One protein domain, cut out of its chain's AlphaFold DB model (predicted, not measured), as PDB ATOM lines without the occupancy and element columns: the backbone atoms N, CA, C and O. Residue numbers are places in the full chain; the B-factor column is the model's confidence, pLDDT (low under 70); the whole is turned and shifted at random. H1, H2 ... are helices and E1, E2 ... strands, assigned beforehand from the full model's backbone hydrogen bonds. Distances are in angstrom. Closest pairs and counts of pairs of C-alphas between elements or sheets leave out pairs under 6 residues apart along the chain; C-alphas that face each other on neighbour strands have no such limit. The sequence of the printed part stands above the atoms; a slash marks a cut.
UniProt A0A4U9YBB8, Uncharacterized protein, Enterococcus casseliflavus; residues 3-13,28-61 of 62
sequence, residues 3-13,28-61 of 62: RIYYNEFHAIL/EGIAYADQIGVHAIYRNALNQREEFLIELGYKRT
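What this domain is: This is residues 3 to 13 and 28 to 61 of the 62 residues of an uncharacterized protein of Enterococcus casseliflavus (UniProt A0A4U9YBB8). A small sheet of three strands stands between two helices: H1 covers one face of it, while H2 only grazes it with residues 46 to 50 and then sticks out, residues 51 to 57 standing free. The printed part has 45 residues, with E1, E2, H1, E3 and H2 along the chain; the mixed sheet has the order E2, E1, E3, and the class is mixed, helices and strands. It is compact, with a radius of gyration of the C-alphas of 10.6 A and spans of 28 by 19 by 15 A.

How they stand to each other: Look first at E1, residues 3 to 6, the inner strand. E2, residues 10 to 13, forms a hairpin with it, antiparallel at 172 degrees; N 12 and O 5 are 2.7 A apart, within hydrogen-bond range. E3, residues 40 to 42, is parallel to E1 at 38 degrees, with N 41 and O 4 within hydrogen-bond range at 2.8 A. H1, residues 28 to 35, is on the sheet at a height of 8.8 A, over E1 and slantwise to it at 34 degrees on the local plane; it is only just not over E2, on which 2 of its C-alphas fall. The closest C-alphas of H1 and E2 are those of Gly 29 and Ala 11, 5.4 A apart. H2, residues 46 to 55, is apart from H1; its closest C-alpha pair with E1 is Leu 46 and Tyr 6, 7.1 A. In both helices every O i to N i+4 pair is within hydrogen-bond range.

Where its parts are: Find C-alpha 3 at (53.004, 38.715, -7.812), where E1 begins its 10.1 A; E2 covers 10.0 A, H1 10.3 A and E3 6.6 A. H2 runs 14.3 A to C-alpha 55 at (38.713, 48.061, -9.293).

The domain as a whole: The C-alphas farthest apart, Gln 35 and Glu 55, are 28.9 A apart. Residues 14 to 27 are not printed; C-alphas 13 and 28 across the cut are 9.7 A apart. The links printed whole are tight. Mean pLDDT of the printed part is 95.5, and no printed residue is under 70.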
ATOM      1  N   ARG A   3      53.813  39.793  -8.400       95.56
ATOM      2  CA  ARG A   3      53.004  38.715  -7.812       95.56
ATOM      3  C   ARG A   3      52.417  37.867  -8.919       95.56
ATOM      4  O   ARG A   3      52.080  38.387  -9.978       95.56
ATOM      5  N   ILE A   4      52.284  36.574  -8.670       96.81
ATOM      6  CA  ILE A   4      51.757  35.637  -9.655       96.81
ATOM      7  C   ILE A   4      50.641  34.860  -8.979       96.81
ATOM      8  O   ILE A   4      50.855  34.254  -7.931       96.81
ATOM      9  N   TYR A   5      49.452  34.918  -9.563       97.12
ATOM     10  CA  TYR A   5      48.302  34.123  -9.148       97.12
ATOM     11  C   TYR A   5      48.032  33.102 -10.239       97.12
ATOM     12  O   TYR A   5      47.998  33.493 -11.398       97.12
ATOM     13  N   TYR A   6      47.830  31.833  -9.916       97.38
ATOM     14  CA  TYR A   6      47.587  30.805 -10.930       97.38
ATOM     15  C   TYR A   6      46.460  29.859 -10.531       97.38
ATOM     16  O   TYR A   6      46.131  29.734  -9.352       97.38
ATOM     17  N   ASN A   7      45.865  29.210 -11.522       95.69
ATOM     18  CA  ASN A   7      44.955  28.085 -11.347       95.69
ATOM     19  C   ASN A   7      45.407  26.920 -12.236       95.69
ATOM     20  O   ASN A   7      46.525  26.929 -12.750       95.69
ATOM     21  N   GLU A   8      44.552  25.917 -12.414       93.62
ATOM     22  CA  GLU A   8      44.862  24.735 -13.229       93.62
ATOM     23  C   GLU A   8      45.266  25.084 -14.676       93.62
ATOM     24  O   GLU A   8      46.116  24.414 -15.258       93.62
ATOM     25  N   PHE A   9      44.733  26.174 -15.242       93.50
ATOM     26  CA  PHE A   9      44.862  26.487 -16.670       93.50
ATOM     27  C   PHE A   9      45.663  27.766 -16.960       93.50
ATOM     28  O   PHE A   9      46.431  27.828 -17.919       93.50
ATOM     29  N   HIS A  10      45.501  28.801 -16.139       96.50
ATOM     30  CA  HIS A  10      45.991  30.152 -16.403       96.50
ATOM     31  C   HIS A  10      46.744  30.724 -15.203       96.50
ATOM     32  O   HIS A  10      46.655  30.226 -14.081       96.50
ATOM     33  N   ALA A  11      47.454  31.822 -15.437       97.38
ATOM     34  CA  ALA A  11      48.030  32.662 -14.406       97.38
ATOM     35  C   ALA A  11      47.873  34.151 -14.734       97.38
ATOM     36  O   ALA A  11      47.860  34.562 -15.893       97.38
ATOM     37  N   ILE A  12      47.780  34.962 -13.684       97.50
ATOM     38  CA  ILE A  12      47.832  36.417 -13.718       97.50
ATOM     39  C   ILE A  12      49.169  36.841 -13.124       97.50
ATOM     40  O   ILE A  12      49.418  36.665 -11.927       97.50
ATOM     41  N   LEU A  13      50.007  37.442 -13.958       96.88
ATOM     42  CA  LEU A  13      51.214  38.130 -13.525       96.88
ATOM     43  C   LEU A  13      50.849  39.579 -13.225       96.88
ATOM     44  O   LEU A  13      50.371  40.281 -14.110       96.88
ATOM     45  N   GLU A  28      53.716  28.817 -17.603       96.44
ATOM     46  CA  GLU A  28      54.540  30.024 -17.751       96.44
ATOM     47  C   GLU A  28      54.572  30.850 -16.463       96.44
ATOM     48  O   GLU A  28      55.618  31.382 -16.098       96.44
ATOM     49  N   GLY A  29      53.442  30.951 -15.758       96.00
ATOM     50  CA  GLY A  29      53.357  31.664 -14.487       96.00
ATOM     51  C   GLY A  29      54.243  31.053 -13.410       96.00
ATOM     52  O   GLY A  29      54.989  31.785 -12.762       96.00
ATOM     53  N   ILE A  30      54.198  29.730 -13.247       96.19
ATOM     54  CA  ILE A  30      55.033  29.007 -12.277       96.19
ATOM     55  C   ILE A  30      56.514  29.143 -12.644       96.19
ATOM     56  O   ILE A  30      57.307  29.568 -11.808       96.19
ATOM     57  N   ALA A  31      56.876  28.894 -13.907       96.81
ATOM     58  CA  ALA A  31      58.259  29.019 -14.363       96.81
ATOM     59  C   ALA A  31      58.804  30.447 -14.181       96.81
ATOM     60  O   ALA A  31      59.945  30.640 -13.759       96.81
ATOM     61  N   TYR A  32      57.979  31.463 -14.457       95.94
ATOM     62  CA  TYR A  32      58.353  32.853 -14.225       95.94
ATOM     63  C   TYR A  32      58.531  33.153 -12.733       95.94
ATOM     64  O   TYR A  32      59.447  33.891 -12.380       95.94
ATOM     65  N   ALA A  33      57.691  32.582 -11.862       95.25
ATOM     66  CA  ALA A  33      57.796  32.733 -10.412       95.25
ATOM     67  C   ALA A  33      59.139  32.217  -9.889       95.25
ATOM     68  O   ALA A  33      59.847  32.953  -9.196       95.25
ATOM     69  N   ASP A  34      59.517  31.011 -10.318       96.00
ATOM     70  CA  ASP A  34      60.801  30.390  -9.993       96.00
ATOM     71  C   ASP A  34      61.972  31.239 -10.503       96.00
ATOM     72  O   ASP A  34      62.919  31.507  -9.762       96.00
ATOM     73  N   GLN A  35      61.880  31.748 -11.739       96.12
ATOM     74  CA  GLN A  35      62.917  32.590 -12.343       96.12
ATOM     75  C   GLN A  35      63.189  33.869 -11.538       96.12
ATOM     76  O   GLN A  35      64.340  34.294 -11.430       96.12
ATOM     77  N   ILE A  36      62.147  34.514 -11.006       93.75
ATOM     78  CA  ILE A  36      62.289  35.767 -10.249       93.75
ATOM     79  C   ILE A  36      62.351  35.554  -8.730       93.75
ATOM     80  O   ILE A  36      62.358  36.535  -7.984       93.75
ATOM     81  N   GLY A  37      62.382  34.297  -8.273       94.06
ATOM     82  CA  GLY A  37      62.471  33.937  -6.859       94.06
ATOM     83  C   GLY A  37      61.255  34.360  -6.030       94.06
ATOM     84  O   GLY A  37      61.412  34.725  -4.864       94.06
ATOM     85  N   VAL A  38      60.050  34.355  -6.612       93.38
ATOM     86  CA  VAL A  38      58.801  34.639  -5.884       93.38
ATOM     87  C   VAL A  38      57.913  33.406  -5.826       93.38
ATOM     88  O   VAL A  38      57.939  32.556  -6.706       93.38
ATOM     89  N   HIS A  39      57.064  33.329  -4.807       94.25
ATOM     90  CA  HIS A  39      56.081  32.258  -4.708       94.25
ATOM     91  C   HIS A  39      54.854  32.552  -5.587       94.25
ATOM     92  O   HIS A  39      54.239  33.617  -5.466       94.25
ATOM     93  N   ALA A  40      54.482  31.602  -6.449       94.69
ATOM     94  CA  ALA A  40      53.215  31.637  -7.173       94.69
ATOM     95  C   ALA A  40      52.062  31.226  -6.245       94.69
ATOM     96  O   ALA A  40      52.153  30.241  -5.518       94.69
ATOM     97  N   ILE A  41      50.959  31.972  -6.273       96.25
ATOM     98  CA  ILE A  41      49.824  31.787  -5.365       96.25
ATOM     99  C   ILE A  41      48.691  31.080  -6.106       96.25
ATOM    100  O   ILE A  41      48.098  31.648  -7.025       96.25
ATOM    101  N   TYR A  42      48.342  29.871  -5.671       96.00
ATOM    102  CA  TYR A  42      47.204  29.147  -6.231       96.00
ATOM    103  C   TYR A  42      45.864  29.809  -5.856       96.00
ATOM    104  O   TYR A  42      45.631  30.169  -4.697       96.00
ATOM    105  N   ARG A  43      44.971  29.985  -6.835       93.75
ATOM    106  CA  ARG A  43      43.650  30.624  -6.708       93.75
ATOM    107  C   ARG A  43      42.664  29.983  -7.683       93.75
ATOM    108  O   ARG A  43      42.816  30.156  -8.880       93.75
ATOM    109  N   ASN A  44      41.584  29.371  -7.192       89.25
ATOM    110  CA  ASN A  44      40.544  28.813  -8.073       89.25
ATOM    111  C   ASN A  44      39.873  29.884  -8.963       89.25
ATOM    112  O   ASN A  44      39.693  29.674 -10.160       89.25
ATOM    113  N   ALA A  45      39.546  31.051  -8.398       92.62
ATOM    114  CA  ALA A  45      38.826  32.128  -9.085       92.62
ATOM    115  C   ALA A  45      39.772  33.257  -9.548       92.62
ATOM    116  O   ALA A  45      39.907  34.288  -8.884       92.62
ATOM    117  N   LEU A  46      40.452  33.067 -10.686       93.94
ATOM    118  CA  LEU A  46      41.302  34.115 -11.278       93.94
ATOM    119  C   LEU A  46      40.495  35.304 -11.817       93.94
ATOM    120  O   LEU A  46      40.979  36.428 -11.762       93.94
ATOM    121  N   ASN A  47      39.261  35.079 -12.264       92.75
ATOM    122  CA  ASN A  47      38.344  36.134 -12.701       92.75
ATOM    123  C   ASN A  47      38.046  37.144 -11.581       92.75
ATOM    124  O   ASN A  47      38.196  38.341 -11.785       92.75
ATOM    125  N   GLN A  48      37.749  36.674 -10.364       94.62
ATOM    126  CA  GLN A  48      37.552  37.557  -9.206       94.62
ATOM    127  C   GLN A  48      38.820  38.356  -8.889       94.62
ATOM    128  O   GLN A  48      38.766  39.492  -8.418       94.62
ATOM    129  N   ARG A  49      39.997  37.767  -9.144       95.00
ATOM    130  CA  ARG A  49      41.262  38.479  -8.973       95.00
ATOM    131  C   ARG A  49      41.456  39.551 -10.045       95.00
ATOM    132  O   ARG A  49      41.961  40.614  -9.704       95.00
ATOM    133  N   GLU A  50      41.074  39.286 -11.291       95.44
ATOM    134  CA  GLU A  50      41.074  40.281 -12.372       95.44
ATOM    135  C   GLU A  50      40.134  41.446 -12.049       95.44
ATOM    136  O   GLU A  50      40.578  42.593 -12.083       95.44
ATOM    137  N   GLU A  51      38.887  41.165 -11.659       96.88
ATOM    138  CA  GLU A  51      37.897  42.178 -11.259       96.88
ATOM    139  C   GLU A  51      38.452  43.089 -10.160       96.88
ATOM    140  O   GLU A  51      38.482  44.309 -10.312       96.88
ATOM    141  N   PHE A  52      39.025  42.499  -9.110       96.12
ATOM    142  CA  PHE A  52      39.649  43.258  -8.029       96.12
ATOM    143  C   PHE A  52      40.827  44.129  -8.502       96.12
ATOM    144  O   PHE A  52      41.012  45.251  -8.033       96.12
ATOM    145  N   LEU A  53      41.657  43.637  -9.426       96.44
ATOM    146  CA  LEU A  53      42.760  44.428  -9.984       96.44
ATOM    147  C   LEU A  53      42.233  45.614 -10.804       96.44
ATOM    148  O   LEU A  53      42.785  46.713 -10.701       96.44
ATOM    149  N   ILE A  54      41.159  45.414 -11.572       96.69
ATOM    150  CA  ILE A  54      40.488  46.475 -12.334       96.69
ATOM    151  C   ILE A  54      39.926  47.541 -11.387       96.69
ATOM    152  O   ILE A  54      40.179  48.727 -11.605       96.69
ATOM    153  N   GLU A  55      39.241  47.142 -10.314       97.62
ATOM    154  CA  GLU A  55      38.713  48.061  -9.293       97.62
ATOM    155  C   GLU A  55      39.818  48.891  -8.620       97.62
ATOM    156  O   GLU A  55      39.634  50.075  -8.341       97.62
ATOM    157  N   LEU A  56      41.002  48.304  -8.422       96.50
ATOM    158  CA  LEU A  56      42.184  49.005  -7.907       96.50
ATOM    159  C   LEU A  56      42.886  49.906  -8.944       96.50
ATOM    160  O   LEU A  56      43.895  50.547  -8.625       96.50
ATOM    161  N   GLY A  57      42.390  49.956 -10.182       96.94
ATOM    162  CA  GLY A  57      42.933  50.779 -11.262       96.94
ATOM    163  C   GLY A  57      44.163  50.185 -11.951       96.94
ATOM    164  O   GLY A  57      44.932  50.928 -12.570       96.94
ATOM    165  N   TYR A  58      44.383  48.872 -11.845       97.88
ATOM    166  CA  TYR A  58      45.450  48.208 -12.588       97.88
ATOM    167  C   TYR A  58      45.104  48.110 -14.074       97.88
ATOM    168  O   TYR A  58      43.965  47.846 -14.459       97.88
ATOM    169  N   LYS A  59      46.117  48.262 -14.929       97.19
ATOM    170  CA  LYS A  59      45.956  48.174 -16.384       97.19
ATOM    171  C   LYS A  59      46.352  46.799 -16.901       97.19
ATOM    172  O   LYS A  59      47.445  46.310 -16.619       97.19
ATOM    173  N   ARG A  60      45.492  46.208 -17.726       96.06
ATOM    174  CA  ARG A  60      45.833  44.985 -18.450       96.06
ATOM    175  C   ARG A  60      46.865  45.291 -19.534       96.06
ATOM    176  O   ARG A  60      46.655  46.182 -20.355       96.06
ATOM    177  N   THR A  61      47.960  44.544 -19.555       94.12
ATOM    178  CA  THR A  61      48.962  44.574 -20.625       94.12
ATOM    179  C   THR A  61      48.831  43.332 -21.500       94.12
ATOM    180  O   THR A  61      48.252  42.328 -21.082       94.12
TER     181      THR A  61